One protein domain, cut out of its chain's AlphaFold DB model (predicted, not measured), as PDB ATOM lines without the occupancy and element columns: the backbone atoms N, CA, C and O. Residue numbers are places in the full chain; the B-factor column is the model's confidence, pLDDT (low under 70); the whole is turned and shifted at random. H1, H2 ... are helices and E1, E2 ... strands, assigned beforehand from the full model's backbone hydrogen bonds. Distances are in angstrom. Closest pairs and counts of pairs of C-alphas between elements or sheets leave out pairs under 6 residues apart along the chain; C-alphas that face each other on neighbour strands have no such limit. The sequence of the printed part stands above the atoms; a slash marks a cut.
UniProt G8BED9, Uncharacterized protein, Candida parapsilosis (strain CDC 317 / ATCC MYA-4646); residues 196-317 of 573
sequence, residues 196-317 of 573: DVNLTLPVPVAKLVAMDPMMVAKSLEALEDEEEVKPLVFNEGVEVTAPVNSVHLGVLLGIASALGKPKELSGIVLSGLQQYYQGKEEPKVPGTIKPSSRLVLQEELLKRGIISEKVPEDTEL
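Overview. This is residues 196 to 317 of the 573 residues of an uncharacterized protein of Candida parapsilosis (strain CDC 317 / ATCC MYA-4646) (UniProt G8BED9). A ribbon of two antiparallel strands, E1 and E2, has a compact cluster of crossed helices, H1 to H4, gathered beside it, while H5 reaches away from this body at one end and the tail after it, residues 305 to 317, folds back, with the C-alpha of Leu 317 13.9 A from that of Asp 196. H1 packs mainly on E2 and H4 on E1, while H3, which follows E2 directly, packs on H2 and H4. The printed part has 122 residues with five named helices and two named strands, in the order E1 H1 H2 E2 H3 H4 H5; the class is mixed, helices and strands. The whole is compact, with a radius of gyration of the C-alphas of 15.1 A, and spans 45 by 37 by 25 A.

Arrangement. E1, residues 196 to 201, and E2, residues 238 to 245, are antiparallel neighbours, at 142 degrees between their directions. N 199 and O 240 are within hydrogen-bond range at 2.8 A, as are N 242 and O 197 at 2.9 A. H1, residues 203 to 209, comes closest to E2 at the C-alphas of Ala 206 and Val 240, 6.0 A apart. H2, residues 215 to 221, and H1 touch only at the corner, and only just, with 3 pairs of C-alphas within 8 A; the closest are Val 209 and Met 215, 5.4 A. H2 is the hub. With residues 248 to 252 alone, H3, residues 246 to 258, touches H2 at a steep tilt of 65 degrees, the same way; the closest C-alphas are Ala 217 and His 248, 6.5 A. H4, residues 265 to 276, touches H2, with the C-alphas of Ser 219 and Gly 272 closest at 4.1 A; at 72 degrees they are only just about perpendicular. H3 and H4 touch about perpendicular, at 75 degrees, with the C-alphas of Ala 256 and Leu 265 closest at 6.3 A. The closest C-alphas of E1 and H4 are Leu 199 and Ser 266, 5.3 A. H5, residues 294 to 304, touches no helix; its closest C-alpha to E2 is Arg 294, 5.4 A from that of Pro 243. In H1, H2, H3, H4 and H5 every O i to N i+4 pair is within hydrogen-bond range.

Along the chain. E1 begins at C-alpha 196 (110.592, 265.256, 289.791) and measures 15.0 A. H1 and H2 are 10.0 A each. E2 measures 22.1 A, H3 18.3 A, H4 16.4 A and H5 15.6 A, which ends at C-alpha 304 (102.512, 279.002, 274.847).

Size, cuts and confidence. The C-alphas of Glu 227 and Gly 305, the two farthest apart, are 46.1 A from each other. The printed part has no cut. The links from H2 to E2 and from H4 to H5 are long. Residues 259 to 263 and 316 to 317 have pLDDT under 70.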
ATOM      1  N   ASP A 196     110.225 266.379 290.655       90.25
ATOM      2  CA  ASP A 196     110.592 265.256 289.791       90.25
ATOM      3  C   ASP A 196     111.159 264.092 290.616       90.25
ATOM      4  O   ASP A 196     112.263 264.165 291.159       90.25
ATOM      5  N   VAL A 197     110.446 262.964 290.639       87.81
ATOM      6  CA  VAL A 197     110.913 261.735 291.295       87.81
ATOM      7  C   VAL A 197     111.460 260.760 290.264       87.81
ATOM      8  O   VAL A 197     110.800 260.418 289.282       87.81
ATOM      9  N   ASN A 198     112.672 260.262 290.507       88.56
ATOM     10  CA  ASN A 198     113.286 259.228 289.678       88.56
ATOM     11  C   ASN A 198     112.925 257.837 290.209       88.56
ATOM     12  O   ASN A 198     113.341 257.439 291.297       88.56
ATOM     13  N   LEU A 199     112.174 257.083 289.412       88.12
ATOM     14  CA  LEU A 199     111.719 255.735 289.726       88.12
ATOM     15  C   LEU A 199     112.380 254.730 288.784       88.12
ATOM     16  O   LEU A 199     112.502 254.963 287.585       88.12
ATOM     17  N   THR A 200     112.772 253.575 289.305       89.44
ATOM     18  CA  THR A 200     113.162 252.427 288.481       89.44
ATOM     19  C   THR A 200     111.963 251.497 288.411       89.44
ATOM     20  O   THR A 200     111.592 250.929 289.423       89.44
ATOM     21  N   LEU A 201     111.322 251.330 287.256       89.44
ATOM     22  CA  LEU A 201     110.080 250.549 287.149       89.44
ATOM     23  C   LEU A 201     110.169 249.503 286.030       89.44
ATOM     24  O   LEU A 201     110.863 249.722 285.034       89.44
ATOM     25  N   PRO A 202     109.445 248.372 286.120       90.62
ATOM     26  CA  PRO A 202     109.234 247.483 284.986       90.62
ATOM     27  C   PRO A 202     108.743 248.262 283.760       90.62
ATOM     28  O   PRO A 202     107.880 249.132 283.869       90.62
ATOM     29  N   VAL A 203     109.250 247.915 282.574       90.62
ATOM     30  CA  VAL A 203     108.992 248.661 281.324       90.62
ATOM     31  C   VAL A 203     107.507 248.982 281.075       90.62
ATOM     32  O   VAL A 203     107.224 250.113 280.680       90.62
ATOM     33  N   PRO A 204     106.541 248.059 281.275       89.38
ATOM     34  CA  PRO A 204     105.125 248.378 281.077       89.38
ATOM     35  C   PRO A 204     104.613 249.465 282.027       89.38
ATOM     36  O   PRO A 204     103.886 250.350 281.589       89.38
ATOM     37  N   VAL A 205     105.039 249.432 283.292       90.50
ATOM     38  CA  VAL A 205     104.645 250.405 284.319       90.50
ATOM     39  C   VAL A 205     105.320 251.747 284.068       90.50
ATOM     40  O   VAL A 205     104.648 252.770 284.052       90.50
ATOM     41  N   ALA A 206     106.616 251.745 283.741       90.00
ATOM     42  CA  ALA A 206     107.344 252.959 283.372       90.00
ATOM     43  C   ALA A 206     106.674 253.705 282.206       90.00
ATOM     44  O   ALA A 206     106.599 254.927 282.202       90.00
ATOM     45  N   LYS A 207     106.139 252.974 281.220       91.19
ATOM     46  CA  LYS A 207     105.383 253.559 280.102       91.19
ATOM     47  C   LYS A 207     104.062 254.195 280.529       91.19
ATOM     48  O   LYS A 207     103.657 255.165 279.898       91.19
ATOM     49  N   LEU A 208     103.382 253.620 281.521       90.62
ATOM     50  CA  LEU A 208     102.126 254.151 282.053       90.62
ATOM     51  C   LEU A 208     102.384 255.408 282.881       90.62
ATOM     52  O   LEU A 208     101.799 256.441 282.581       90.62
ATOM     53  N   VAL A 209     103.326 255.344 283.826       89.69
ATOM     54  CA  VAL A 209     103.732 256.479 284.673       89.69
ATOM     55  C   VAL A 209     104.250 257.648 283.831       89.69
ATOM     56  O   VAL A 209     103.910 258.798 284.072       89.69
ATOM     57  N   ALA A 210     105.009 257.367 282.770       88.88
ATOM     58  CA  ALA A 210     105.472 258.397 281.846       88.88
ATOM     59  C   ALA A 210     104.370 259.010 280.957       88.88
ATOM     60  O   ALA A 210     104.623 259.987 280.255       88.88
ATOM     61  N   MET A 211     103.190 258.390 280.877       88.81
ATOM     62  CA  MET A 211     102.072 258.886 280.072       88.81
ATOM     63  C   MET A 211     101.034 259.618 280.922       88.81
ATOM     64  O   MET A 211     100.467 260.597 280.438       88.81
ATOM     65  N   ASP A 212     100.769 259.118 282.128       88.81
ATOM     66  CA  ASP A 212      99.818 259.677 283.085       88.81
ATOM     67  C   ASP A 212     100.555 260.013 284.399       88.81
ATOM     68  O   ASP A 212     100.839 259.104 285.187       88.81
ATOM     69  N   PRO A 213     100.868 261.301 284.638       85.31
ATOM     70  CA  PRO A 213     101.475 261.787 285.878       85.31
ATOM     71  C   PRO A 213     100.729 261.397 287.157       85.31
ATOM     72  O   PRO A 213     101.349 261.228 288.202       85.31
ATOM     73  N   MET A 214      99.412 261.177 287.080       89.62
ATOM     74  CA  MET A 214      98.582 260.831 288.240       89.62
ATOM     75  C   MET A 214      98.753 259.368 288.679       89.62
ATOM     76  O   MET A 214      98.155 258.941 289.660       89.62
ATOM     77  N   MET A 215      99.544 258.554 287.965       89.88
ATOM     78  CA  MET A 215      99.771 257.150 288.344       89.88
ATOM     79  C   MET A 215     100.408 257.010 289.729       89.88
ATOM     80  O   MET A 215     100.153 256.019 290.407       89.88
ATOM     81  N   VAL A 216     101.227 257.975 290.152       89.31
ATOM     82  CA  VAL A 216     101.806 257.961 291.501       89.31
ATOM     83  C   VAL A 216     100.733 258.252 292.551       89.31
ATOM     84  O   VAL A 216     100.626 257.500 293.510       89.31
ATOM     85  N   ALA A 217      99.889 259.260 292.324       88.31
ATOM     86  CA  ALA A 217      98.776 259.591 293.211       88.31
ATOM     87  C   ALA A 217      97.804 258.412 293.385       88.31
ATOM     88  O   ALA A 217      97.590 257.932 294.491       88.31
ATOM     89  N   LYS A 218      97.349 257.826 292.268       88.94
ATOM     90  CA  LYS A 218      96.491 256.623 292.245       88.94
ATOM     91  C   LYS A 218      97.108 255.425 292.964       88.94
ATOM     92  O   LYS A 218      96.396 254.551 293.448       88.94
ATOM     93  N   SER A 219      98.437 255.338 292.962       90.38
ATOM     94  CA  SER A 219      99.143 254.309 293.713       90.38
ATOM     95  C   SER A 219      99.042 254.543 295.214       90.38
ATOM     96  O   SER A 219      98.927 253.570 295.943       90.38
ATOM     97  N   LEU A 220      99.169 255.787 295.671       88.19
ATOM     98  CA  LEU A 220      99.117 256.125 297.091       88.19
ATOM     99  C   LEU A 220      97.696 256.005 297.636       88.19
ATOM    100  O   LEU A 220      97.513 255.359 298.655       88.19
ATOM    101  N   GLU A 221      96.710 256.508 296.893       86.25
ATOM    102  CA  GLU A 221      95.279 256.355 297.195       86.25
ATOM    103  C   GLU A 221      94.914 254.876 297.416       86.25
ATOM    104  O   GLU A 221      94.287 254.508 298.398       86.25
ATOM    105  N   ALA A 222      95.393 253.972 296.554       87.00
ATOM    106  CA  ALA A 222      95.121 252.540 296.700       87.00
ATOM    107  C   ALA A 222      95.847 251.856 297.876       87.00
ATOM    108  O   ALA A 222      95.613 250.672 298.114       87.00
ATOM    109  N   LEU A 223      96.771 252.548 298.547       86.44
ATOM    110  CA  LEU A 223      97.467 252.059 299.738       86.44
ATOM    111  C   LEU A 223      96.889 252.636 301.034       86.44
ATOM    112  O   LEU A 223      97.310 252.194 302.096       86.44
ATOM    113  N   GLU A 224      95.961 253.589 300.960       82.06
ATOM    114  CA  GLU A 224      95.365 254.244 302.131       82.06
ATOM    115  C   GLU A 224      94.621 253.246 303.033       82.06
ATOM    116  O   GLU A 224      94.774 253.270 304.250       82.06
ATOM    117  N   ASP A 225      93.916 252.288 302.425       74.50
ATOM    118  CA  ASP A 225      93.162 251.242 303.130       74.50
ATOM    119  C   ASP A 225      94.029 250.050 303.603       74.50
ATOM    120  O   ASP A 225      93.514 249.081 304.171       74.50
ATOM    121  N   GLU A 226      95.339 250.055 303.334       78.50
ATOM    122  CA  GLU A 226      96.225 248.931 303.651       78.50
ATOM    123  C   GLU A 226      96.892 249.104 305.022       78.50
ATOM    124  O   GLU A 226      97.687 250.014 305.234       78.50
ATOM    125  N   GLU A 227      96.666 248.149 305.933       72.31
ATOM    126  CA  GLU A 227      97.281 248.152 307.274       72.31
ATOM    127  C   GLU A 227      98.822 248.127 307.242       72.31
ATOM    128  O   GLU A 227      99.481 248.592 308.171       72.31
ATOM    129  N   GLU A 228      99.424 247.538 306.202       77.06
ATOM    130  CA  GLU A 228     100.879 247.428 306.077       77.06
ATOM    131  C   GLU A 228     101.321 247.494 304.609       77.06
ATOM    132  O   GLU A 228     101.118 246.559 303.825       77.06
ATOM    133  N   VAL A 229     102.033 248.562 304.248       78.88
ATOM    134  CA  VAL A 229     102.598 248.711 302.902       78.88
ATOM    135  C   VAL A 229     103.818 247.803 302.732       78.88
ATOM    136  O   VAL A 229     104.851 247.980 303.375       78.88
ATOM    137  N   LYS A 230     103.732 246.845 301.801       81.56
ATOM    138  CA  LYS A 230     104.833 245.929 301.453       81.56
ATOM    139  C   LYS A 230     105.411 246.262 300.077       81.56
ATOM    140  O   LYS A 230     104.836 245.844 299.072       81.56
ATOM    141  N   PRO A 231     106.571 246.943 299.990       82.44
ATOM    142  CA  PRO A 231     107.173 247.273 298.704       82.44
ATOM    143  C   PRO A 231     107.446 246.029 297.866       82.44
ATOM    144  O   PRO A 231     108.017 245.036 298.332       82.44
ATOM    145  N   LEU A 232     107.093 246.102 296.586       82.88
ATOM    146  CA  LEU A 232     107.390 245.031 295.649       82.88
ATOM    147  C   LEU A 232     108.854 245.083 295.215       82.88
ATOM    148  O   LEU A 232     109.340 246.076 294.676       82.88
ATOM    149  N   VAL A 233     109.550 243.961 295.393       79.88
ATOM    150  CA  VAL A 233     110.921 243.780 294.906       79.88
ATOM    151  C   VAL A 233     110.885 243.185 293.502       79.88
ATOM    152  O   VAL A 233     110.287 242.133 293.271       79.88
ATOM    153  N   PHE A 234     111.575 243.822 292.560       79.19
ATOM    154  CA  PHE A 234     111.709 243.353 291.182       79.19
ATOM    155  C   PHE A 234     113.172 243.454 290.721       79.19
ATOM    156  O   PHE A 234     113.952 244.257 291.228       79.19
ATOM    157  N   ASN A 235     113.561 242.596 289.774       71.19
ATOM    158  CA  ASN A 235     114.973 242.394 289.420       71.19
ATOM    159  C   ASN A 235     115.473 243.290 288.275       71.19
ATOM    160  O   ASN A 235     116.672 243.543 288.186       71.19
ATOM    161  N   GLU A 236     114.585 243.732 287.381       80.00
ATOM    162  CA  GLU A 236     114.930 244.528 286.197       80.00
ATOM    163  C   GLU A 236     113.903 245.644 285.993       80.00
ATOM    164  O   GLU A 236     112.697 245.395 285.971       80.00
ATOM    165  N   GLY A 237     114.385 246.872 285.809       84.31
ATOM    166  CA  GLY A 237     113.557 248.037 285.529       84.31
ATOM    167  C   GLY A 237     114.283 249.049 284.656       84.31
ATOM    168  O   GLY A 237     115.473 248.914 284.364       84.31
ATOM    169  N   VAL A 238     113.536 250.050 284.215       88.88
ATOM    170  CA  VAL A 238     114.038 251.222 283.501       88.88
ATOM    171  C   VAL A 238     113.793 252.454 284.356       88.88
ATOM    172  O   VAL A 238     112.767 252.546 285.030       88.88
ATOM    173  N   GLU A 239     114.742 253.380 284.328       89.38
ATOM    174  CA  GLU A 239     114.595 254.667 284.997       89.38
ATOM    175  C   GLU A 239     113.564 255.521 284.253       89.38
ATOM    176  O   GLU A 239     113.588 255.636 283.022       89.38
ATOM    177  N   VAL A 240     112.643 256.097 285.014       90.50
ATOM    178  CA  VAL A 240     111.624 257.033 284.559       90.50
ATOM    179  C   VAL A 240     111.522 258.157 285.581       90.50
ATOM    180  O   VAL A 240     111.543 257.913 286.785       90.50
ATOM    181  N   THR A 241     111.421 259.385 285.095       90.69
ATOM    182  CA  THR A 241     111.109 260.544 285.928       90.69
ATOM    183  C   THR A 241     109.595 260.738 285.929       90.69
ATOM    184  O   THR A 241     108.957 260.603 284.882       90.69
ATOM    185  N   ALA A 242     109.017 260.989 287.098       90.69
ATOM    186  CA  ALA A 242     107.595 261.248 287.274       90.69
ATOM    187  C   ALA A 242     107.415 262.561 288.049       90.69
ATOM    188  O   ALA A 242     107.977 262.669 289.142       90.69
ATOM    189  N   PRO A 243     106.664 263.539 287.515       92.19
ATOM    190  CA  PRO A 243     106.280 264.705 288.290       92.19
ATOM    191  C   PRO A 243     105.241 264.298 289.339       92.19
ATOM    192  O   PRO A 243     104.301 263.566 289.025       92.19
ATOM    193  N   VAL A 244     105.414 264.768 290.568       89.62
ATOM    194  CA  VAL A 244     104.524 264.523 291.714       89.62
ATOM    195  C   VAL A 244     104.318 265.824 292.484       89.62
ATOM    196  O   VAL A 244     105.202 266.676 292.469       89.62
ATOM    197  N   ASN A 245     103.173 265.995 293.141       87.25
ATOM    198  CA  ASN A 245     102.975 267.127 294.052       87.25
ATOM    199  C   ASN A 245     103.726 266.905 295.389       87.25
ATOM    200  O   ASN A 245     104.124 265.775 295.700       87.25
ATOM    201  N   SER A 246     103.945 267.975 296.157       82.75
ATOM    202  CA  SER A 246     104.689 267.947 297.430       82.75
ATOM    203  C   SER A 246     104.084 266.986 298.454       82.75
ATOM    204  O   SER A 246     104.819 266.233 299.089       82.75
ATOM    205  N   VAL A 247     102.752 266.930 298.544       80.12
ATOM    206  CA  VAL A 247     102.022 266.032 299.455       80.12
ATOM    207  C   VAL A 247     102.345 264.567 299.163       80.12
ATOM    208  O   VAL A 247     102.809 263.833 300.034       80.12
ATOM    209  N   HIS A 248     102.194 264.137 297.910       84.69
ATOM    210  CA  HIS A 248     102.508 262.773 297.496       84.69
ATOM    211  C   HIS A 248     103.988 262.438 297.656       84.69
ATOM    212  O   HIS A 248     104.327 261.294 297.969       84.69
ATOM    213  N   LEU A 249     104.877 263.410 297.441       84.38
ATOM    214  CA  LEU A 249     106.295 263.229 297.718       84.38
ATOM    215  C   LEU A 249     106.531 262.985 299.215       84.38
ATOM    216  O   LEU A 249     107.238 262.036 299.555       84.38
ATOM    217  N   GLY A 250     105.913 263.779 300.091       78.25
ATOM    218  CA  GLY A 250     106.013 263.615 301.540       78.25
ATOM    219  C   GLY A 250     105.506 262.259 302.016       78.25
ATOM    220  O   GLY A 250     106.241 261.540 302.694       78.25
ATOM    221  N   VAL A 251     104.326 261.837 301.553       81.12
ATOM    222  CA  VAL A 251     103.763 260.511 301.860       81.12
ATOM    223  C   VAL A 251     104.692 259.389 301.381       81.12
ATOM    224  O   VAL A 251     105.003 258.463 302.132       81.12
ATOM    225  N   LEU A 252     105.203 259.473 300.147       81.88
ATOM    226  CA  LEU A 252     106.136 258.481 299.606       81.88
ATOM    227  C   LEU A 252     107.421 258.364 300.431       81.88
ATOM    228  O   LEU A 252     107.892 257.251 300.690       81.88
ATOM    229  N   LEU A 253     108.007 259.503 300.807       78.88
ATOM    230  CA  LEU A 253     109.218 259.549 301.619       78.88
ATOM    231  C   LEU A 253     108.958 259.012 303.030       78.88
ATOM    232  O   LEU A 253     109.789 258.255 303.536       78.88
ATOM    233  N   GLY A 254     107.798 259.312 303.616       75.88
ATOM    234  CA  GLY A 254     107.398 258.806 304.927       75.88
ATOM    235  C   GLY A 254     107.230 257.300 304.973       75.88
ATOM    236  O   GLY A 254     107.865 256.642 305.801       75.88
ATOM    237  N   ILE A 255     106.501 256.724 304.013       77.81
ATOM    238  CA  ILE A 255     106.373 255.265 303.894       77.81
ATOM    239  C   ILE A 255     107.761 254.624 303.723       77.81
ATOM    240  O   ILE A 255     108.092 253.629 304.374       77.81
ATOM    241  N   ALA A 256     108.614 255.192 302.865       76.75
ATOM    242  CA  ALA A 256     109.946 254.643 302.623       76.75
ATOM    243  C   ALA A 256     110.872 254.740 303.852       76.75
ATOM    244  O   ALA A 256     111.731 253.868 304.044       76.75
ATOM    245  N   SER A 257     110.697 255.778 304.675       71.06
ATOM    246  CA  SER A 257     111.427 255.968 305.930       71.06
ATOM    247  C   SER A 257     111.003 254.947 306.988       71.06
ATOM    248  O   SER A 257     111.865 254.241 307.517       71.06
ATOM    249  N   ALA A 258     109.694 254.762 307.199       70.25
ATOM    250  CA  ALA A 258     109.140 253.786 308.147       70.25
ATOM    251  C   ALA A 258     109.615 252.348 307.863       70.25
ATOM    252  O   ALA A 258     109.909 251.566 308.767       70.25
ATOM    253  N   LEU A 259     109.802 252.008 306.585       68.50
ATOM    254  CA  LEU A 259     110.303 250.701 306.149       68.50
ATOM    255  C   LEU A 259     111.833 250.533 306.293       68.50
ATOM    256  O   LEU A 259     112.396 249.499 305.911       68.50
ATOM    257  N   GLY A 260     112.534 251.544 306.820       58.84
ATOM    258  CA  GLY A 260     113.985 251.555 307.026       58.84
ATOM    259  C   GLY A 260     114.793 251.578 305.725       58.84
ATOM    260  O   GLY A 260     115.982 251.231 305.718       58.84
ATOM    261  N   LYS A 261     114.155 251.930 304.600       60.59
ATOM    262  CA  LYS A 261     114.743 251.884 303.257       60.59
ATOM    263  C   LYS A 261     114.188 253.001 302.360       60.59
ATOM    264  O   LYS A 261     113.445 252.719 301.417       60.59
ATOM    265  N   PRO A 262     114.692 254.239 302.501       51.72
ATOM    266  CA  PRO A 262     114.304 255.382 301.660       51.72
ATOM    267  C   PRO A 262     114.531 255.180 300.144       51.72
ATOM    268  O   PRO A 262     114.115 255.991 299.327       51.72
ATOM    269  N   LYS A 263     115.189 254.087 299.727       55.81
ATOM    270  CA  LYS A 263     115.469 253.748 298.320       55.81
ATOM    271  C   LYS A 263     114.398 252.881 297.645       55.81
ATOM    272  O   LYS A 263     114.571 252.542 296.477       55.81
ATOM    273  N   GLU A 264     113.327 252.494 298.341       72.88
ATOM    274  CA  GLU A 264     112.305 251.574 297.809       72.88
ATOM    275  C   GLU A 264     111.048 252.274 297.249       72.88
ATOM    276  O   GLU A 264     110.047 251.605 297.002       72.88
ATOM    277  N   LEU A 265     111.114 253.578 296.932       84.19
ATOM    278  CA  LEU A 265     110.010 254.354 296.325       84.19
ATOM    279  C   LEU A 265     109.351 253.635 295.139       84.19
ATOM    280  O   LEU A 265     108.133 253.574 295.019       84.19
ATOM    281  N   SER A 266     110.158 253.019 294.274       88.38
ATOM    282  CA  SER A 266     109.644 252.267 293.126       88.38
ATOM    283  C   SER A 266     108.856 251.017 293.520       88.38
ATOM    284  O   SER A 266     107.896 250.670 292.842       88.38
ATOM    285  N   GLY A 267     109.241 250.343 294.605       87.62
ATOM    286  CA  GLY A 267     108.519 249.185 295.129       87.62
ATOM    287  C   GLY A 267     107.189 249.570 295.777       87.62
ATOM    288  O   GLY A 267     106.220 248.829 295.624       87.62
ATOM    289  N   ILE A 268     107.134 250.735 296.436       88.25
ATOM    290  CA  ILE A 268     105.904 251.314 297.004       88.25
ATOM    291  C   ILE A 268     104.921 251.645 295.876       88.25
ATOM    292  O   ILE A 268     103.811 251.118 295.862       88.25
ATOM    293  N   VAL A 269     105.371 252.410 294.871       90.44
ATOM    294  CA  VAL A 269     104.547 252.766 293.701       90.44
ATOM    295  C   VAL A 269     104.055 251.518 292.956       90.44
ATOM    296  O   VAL A 269     102.936 251.470 292.458       90.44
ATOM    297  N   LEU A 270     104.869 250.464 292.869       90.25
ATOM    298  CA  LEU A 270     104.425 249.214 292.249       90.25
ATOM    299  C   LEU A 270     103.371 248.482 293.072       90.25
ATOM    300  O   LEU A 270     102.441 247.934 292.483       90.25
ATOM    301  N   SER A 271     103.528 248.450 294.397       89.56
ATOM    302  CA  SER A 271     102.554 247.822 295.293       89.56
ATOM    303  C   SER A 271     101.199 248.504 295.169       89.56
ATOM    304  O   SER A 271     100.200 247.839 294.908       89.56
ATOM    305  N   GLY A 272     101.175 249.833 295.259       91.00
ATOM    306  CA  GLY A 272      99.930 250.585 295.172       91.00
ATOM    307  C   GLY A 272      99.291 250.521 293.790       91.00
ATOM    308  O   GLY A 272      98.094 250.291 293.688       91.00
ATOM    309  N   LEU A 273     100.066 250.574 292.699       90.50
ATOM    310  CA  LEU A 273      99.508 250.335 291.362       90.50
ATOM    311  C   LEU A 273      98.941 248.916 291.204       90.50
ATOM    312  O   LEU A 273      97.939 248.738 290.510       90.50
ATOM    313  N   GLN A 274      99.554 247.902 291.820       89.00
ATOM    314  CA  GLN A 274      99.005 246.546 291.799       89.00
ATOM    315  C   GLN A 274      97.641 246.488 292.503       89.00
ATOM    316  O   GLN A 274      96.724 245.879 291.944       89.00
ATOM    317  N   GLN A 275      97.495 247.153 293.654       89.75
ATOM    318  CA  GLN A 275      96.214 247.258 294.364       89.75
ATOM    319  C   GLN A 275      95.198 248.099 293.594       89.75
ATOM    320  O   GLN A 275      94.070 247.662 293.383       89.75
ATOM    321  N   TYR A 276      95.611 249.242 293.046       89.69
ATOM    322  CA  TYR A 276      94.739 250.123 292.275       89.69
ATOM    323  C   TYR A 276      94.066 249.400 291.105       89.69
ATOM    324  O   TYR A 276      92.895 249.652 290.815       89.69
ATOM    325  N   TYR A 277      94.796 248.514 290.416       88.56
ATOM    326  CA  TYR A 277      94.274 247.730 289.293       88.56
ATOM    327  C   TYR A 277      93.638 246.394 289.708       88.56
ATOM    328  O   TYR A 277      93.133 245.668 288.845       88.56
ATOM    329  N   GLN A 278      93.603 246.053 290.998       86.69
ATOM    330  CA  GLN A 278      92.941 244.844 291.467       86.69
ATOM    331  C   GLN A 278      91.435 244.924 291.173       86.69
ATOM    332  O   GLN A 278      90.715 245.777 291.676       86.69
ATOM    333  N   GLY A 279      90.945 244.037 290.304       78.06
ATOM    334  CA  GLY A 279      89.534 244.020 289.899       78.06
ATOM    335  C   GLY A 279      89.133 245.085 288.868       78.06
ATOM    336  O   GLY A 279      87.969 245.104 288.465       78.06
ATOM    337  N   LYS A 280      90.070 245.919 288.392       86.00
ATOM    338  CA  LYS A 280      89.853 246.869 287.286       86.00
ATOM    339  C   LYS A 280      90.322 246.286 285.951       86.00
ATOM    340  O   LYS A 280      91.042 245.289 285.896       86.00
ATOM    341  N   GLU A 281      89.894 246.899 284.848       83.62
ATOM    342  CA  GLU A 281      90.408 246.549 283.521       83.62
ATOM    343  C   GLU A 281      91.888 246.942 283.411       83.62
ATOM    344  O   GLU A 281      92.283 248.036 283.821       83.62
ATOM    345  N   GLU A 282      92.713 246.048 282.857       79.69
ATOM    346  CA  GLU A 282      94.133 246.332 282.656       79.69
ATOM    347  C   GLU A 282      94.317 247.544 281.727       79.69
ATOM    348  O   GLU A 282      93.702 247.620 280.655       79.69
ATOM    349  N   PRO A 283      95.202 248.488 282.081       84.38
ATOM    350  CA  PRO A 283      95.391 249.687 281.294       84.38
ATOM    351  C   PRO A 283      96.085 249.357 279.973       84.38
ATOM    352  O   PRO A 283      96.985 248.516 279.874       84.38
ATOM    353  N   LYS A 284      95.729 250.097 278.923       86.12
ATOM    354  CA  LYS A 284      96.400 249.968 277.632       86.12
ATOM    355  C   LYS A 284      97.814 250.546 277.705       86.12
ATOM    356  O   LYS A 284      98.008 251.757 277.655       86.12
ATOM    357  N   VAL A 285      98.809 249.663 277.734       88.31
ATOM    358  CA  VAL A 285     100.224 250.049 277.807       88.31
ATOM    359  C   VAL A 285     100.671 250.789 276.531       88.31
ATOM    360  O   VAL A 285     100.515 250.265 275.419       88.31
ATOM    361  N   PRO A 286     101.289 251.976 276.656       88.06
ATOM    362  CA  PRO A 286     101.810 252.726 275.517       88.06
ATOM    363  C   PRO A 286     102.902 251.994 274.726       88.06
ATOM    364  O   PRO A 286     103.680 251.180 275.236       88.06
ATOM    365  N   GLY A 287     103.020 252.331 273.439       84.00
ATOM    366  CA  GLY A 287     104.059 251.764 272.572       84.00
ATOM    367  C   GLY A 287     105.479 252.145 273.010       84.00
ATOM    368  O   GLY A 287     106.384 251.308 272.971       84.00
ATOM    369  N   THR A 288     105.659 253.373 273.497       87.50
ATOM    370  CA  THR A 288     106.952 253.986 273.839       87.50
ATOM    371  C   THR A 288     106.866 254.746 275.159       87.50
ATOM    372  O   THR A 288     105.798 255.245 275.501       87.50
ATOM    373  N   ILE A 289     107.994 254.862 275.862       86.00
ATOM    374  CA  ILE A 289     108.128 255.746 277.027       86.00
ATOM    375  C   ILE A 289     108.259 257.178 276.499       86.00
ATOM    376  O   ILE A 289     109.106 257.435 275.639       86.00
ATOM    377  N   LYS A 290     107.383 258.077 276.951       86.25
ATOM    378  CA  LYS A 290     107.485 259.513 276.668       86.25
ATOM    379  C   LYS A 290     108.331 260.189 277.756       86.25
ATOM    380  O   LYS A 290     108.423 259.650 278.853       86.25
ATOM    381  N   PRO A 291     108.967 261.336 277.481       84.75
ATOM    382  CA  PRO A 291     109.519 262.163 278.546       84.75
ATOM    383  C   PRO A 291     108.384 262.626 279.467       84.75
ATOM    384  O   PRO A 291     107.401 263.170 278.969       84.75
ATOM    385  N   SER A 292     108.538 262.405 280.768       87.06
ATOM    386  CA  SER A 292     107.652 262.914 281.815       87.06
ATOM    387  C   SER A 292     108.526 263.584 282.863       87.06
ATOM    388  O   SER A 292     109.534 263.016 283.281       87.06
ATOM    389  N   SER A 293     108.231 264.844 283.155       90.50
ATOM    390  CA  SER A 293     108.948 265.674 284.122       90.50
ATOM    391  C   SER A 293     108.230 267.014 284.222       90.50
ATOM    392  O   SER A 293     107.634 267.488 283.244       90.50
ATOM    393  N   ARG A 294     108.360 267.669 285.369       91.19
ATOM    394  CA  ARG A 294     107.959 269.058 285.590       91.19
ATOM    395  C   ARG A 294     108.483 269.994 284.497       91.19
ATOM    396  O   ARG A 294     107.768 270.877 284.025       91.19
ATOM    397  N   LEU A 295     109.717 269.781 284.041       91.94
ATOM    398  CA  LEU A 295     110.351 270.606 283.013       91.94
ATOM    399  C   LEU A 295     109.654 270.474 281.652       91.94
ATOM    400  O   LEU A 295     109.596 271.452 280.912       91.94
ATOM    401  N   VAL A 296     109.079 269.309 281.338       92.19
ATOM    402  CA  VAL A 296     108.309 269.098 280.099       92.19
ATOM    403  C   VAL A 296     107.040 269.951 280.105       92.19
ATOM    404  O   VAL A 296     106.749 270.611 279.107       92.19
ATOM    405  N   LEU A 297     106.319 269.979 281.232       93.44
ATOM    406  CA  LEU A 297     105.152 270.844 281.417       93.44
ATOM    407  C   LEU A 297     105.551 272.320 281.288       93.44
ATOM    408  O   LEU A 297     105.002 273.031 280.446       93.44
ATOM    409  N   GLN A 298     106.548 272.768 282.059       94.81
ATOM    410  CA  GLN A 298     106.971 274.171 282.055       94.81
ATOM    411  C   GLN A 298     107.456 274.649 280.680       94.81
ATOM    412  O   GLN A 298     107.186 275.785 280.296       94.81
ATOM    413  N   GLU A 299     108.148 273.811 279.904       95.25
ATOM    414  CA  GLU A 299     108.589 274.176 278.551       95.25
ATOM    415  C   GLU A 299     107.423 274.381 277.583       95.25
ATOM    416  O   GLU A 299     107.472 275.292 276.751       95.25
ATOM    417  N   GLU A 300     106.360 273.585 277.700       94.38
ATOM    418  CA  GLU A 300     105.162 273.784 276.890       94.38
ATOM    419  C   GLU A 300     104.371 275.020 277.349       94.38
ATOM    420  O   GLU A 300     103.910 275.782 276.496       94.38
ATOM    421  N   LEU A 301     104.288 275.286 278.659       95.31
ATOM    422  CA  LEU A 301     103.680 276.513 279.196       95.31
ATOM    423  C   LEU A 301     104.436 277.773 278.737       95.31
ATOM    424  O   LEU A 301     103.809 278.724 278.265       95.31
ATOM    425  N   LEU A 302     105.773 277.760 278.779       95.69
ATOM    426  CA  LEU A 302     106.634 278.843 278.276       95.69
ATOM    427  C   LEU A 302     106.431 279.093 276.787       95.69
ATOM    428  O   LEU A 302     106.270 280.226 276.338       95.69
ATOM    429  N   LYS A 303     106.429 278.018 275.997       95.69
ATOM    430  CA  LYS A 303     106.244 278.087 274.546       95.69
ATOM    431  C   LYS A 303     104.877 278.658 274.166       95.69
ATOM    432  O   LYS A 303     104.760 279.280 273.109       95.69
ATOM    433  N   ARG A 304     103.862 278.443 275.004       92.50
ATOM    434  CA  ARG A 304     102.512 279.002 274.847       92.50
ATOM    435  C   ARG A 304     102.363 280.407 275.433       92.50
ATOM    436  O   ARG A 304     101.350 281.041 275.168       92.50
ATOM    437  N   GLY A 305     103.364 280.904 276.160       91.69
ATOM    438  CA  GLY A 305     103.335 282.216 276.803       91.69
ATOM    439  C   GLY A 305     102.454 282.285 278.052       91.69
ATOM    440  O   GLY A 305     102.119 283.388 278.463       91.69
ATOM    441  N   ILE A 306     102.088 281.137 278.636       93.06
ATOM    442  CA  ILE A 306     101.271 281.055 279.862       93.06
ATOM    443  C   ILE A 306     102.106 281.470 281.081       93.06
ATOM    444  O   ILE A 306     101.642 282.205 281.943       93.06
ATOM    445  N   ILE A 307     103.371 281.042 281.120       93.94
ATOM    446  CA  ILE A 307     104.359 281.502 282.103       93.94
ATOM    447  C   ILE A 307     105.484 282.253 281.391       93.94
ATOM    448  O   ILE A 307     105.797 281.971 280.231       93.94
ATOM    449  N   SER A 308     106.094 283.217 282.080       92.31
ATOM    450  CA  SER A 308     107.173 284.050 281.534       92.31
ATOM    451  C   SER A 308     108.559 283.427 281.679       92.31
ATOM    452  O   SER A 308     109.438 283.681 280.855       92.31
ATOM    453  N   GLU A 309     108.765 282.618 282.716       94.44
ATOM    454  CA  GLU A 309     110.042 281.976 283.024       94.44
ATOM    455  C   GLU A 309     109.847 280.615 283.699       94.44
ATOM    456  O   GLU A 309     108.727 280.235 284.040       94.44
ATOM    457  N   LYS A 310     110.938 279.848 283.825       93.25
ATOM    458  CA  LYS A 310     110.905 278.568 284.538       93.25
ATOM    459  C   LYS A 310     110.724 278.841 286.026       93.25
ATOM    460  O   LYS A 310     111.493 279.609 286.600       93.25
ATOM    461  N   VAL A 311     109.741 278.186 286.625       92.44
ATOM    462  CA  VAL A 311     109.434 278.299 288.050       92.44
ATOM    463  C   VAL A 311     110.426 277.423 288.824       92.44
ATOM    464  O   VAL A 311     110.581 276.249 288.463       92.44
ATOM    465  N   PRO A 312     111.135 277.955 289.838       89.06
ATOM    466  CA  PRO A 312     112.007 277.158 290.698       89.06
ATOM    467  C   PRO A 312     111.189 276.159 291.519       89.06
ATOM    468  O   PRO A 312     109.991 276.330 291.712       89.06
ATOM    469  N   GLU A 313     111.802 275.035 291.873       84.12
ATOM    470  CA  GLU A 313     111.184 274.070 292.791       84.12
ATOM    471  C   GLU A 313     111.212 274.659 294.191       84.12
ATOM    472  O   GLU A 313     112.221 275.268 294.553       84.12
ATOM    473  N   ASP A 314     110.126 274.486 294.930       79.88
ATOM    474  CA  ASP A 314     110.152 274.745 296.357       79.88
ATOM    475  C   ASP A 314     110.898 273.598 297.038       79.88
ATOM    476  O   ASP A 314     110.454 272.452 297.018       79.88
ATOM    477  N   THR A 315     112.093 273.872 297.550       70.06
ATOM    478  CA  THR A 315     112.905 272.846 298.208       70.06
ATOM    479  C   THR A 315     112.709 272.825 299.714       70.06
ATOM    480  O   THR A 315     113.157 271.862 300.328       70.06
ATOM    481  N   GLU A 316     112.045 273.818 300.306       66.31
ATOM    482  CA  GLU A 316     111.954 273.963 301.761       66.31
ATOM    483  C   GLU A 316     111.141 272.817 302.366       66.31
ATOM    484  O   GLU A 316     111.646 272.101 303.227       66.31
ATOM    485  N   LEU A 317     109.978 272.500 301.791       55.75
ATOM    486  CA  LEU A 317     109.163 271.341 302.185       55.75
ATOM    487  C   LEU A 317     109.942 270.014 302.108       55.75
ATOM    488  O   LEU A 317     109.859 269.159 302.992       55.75
TER     489      LEU A 317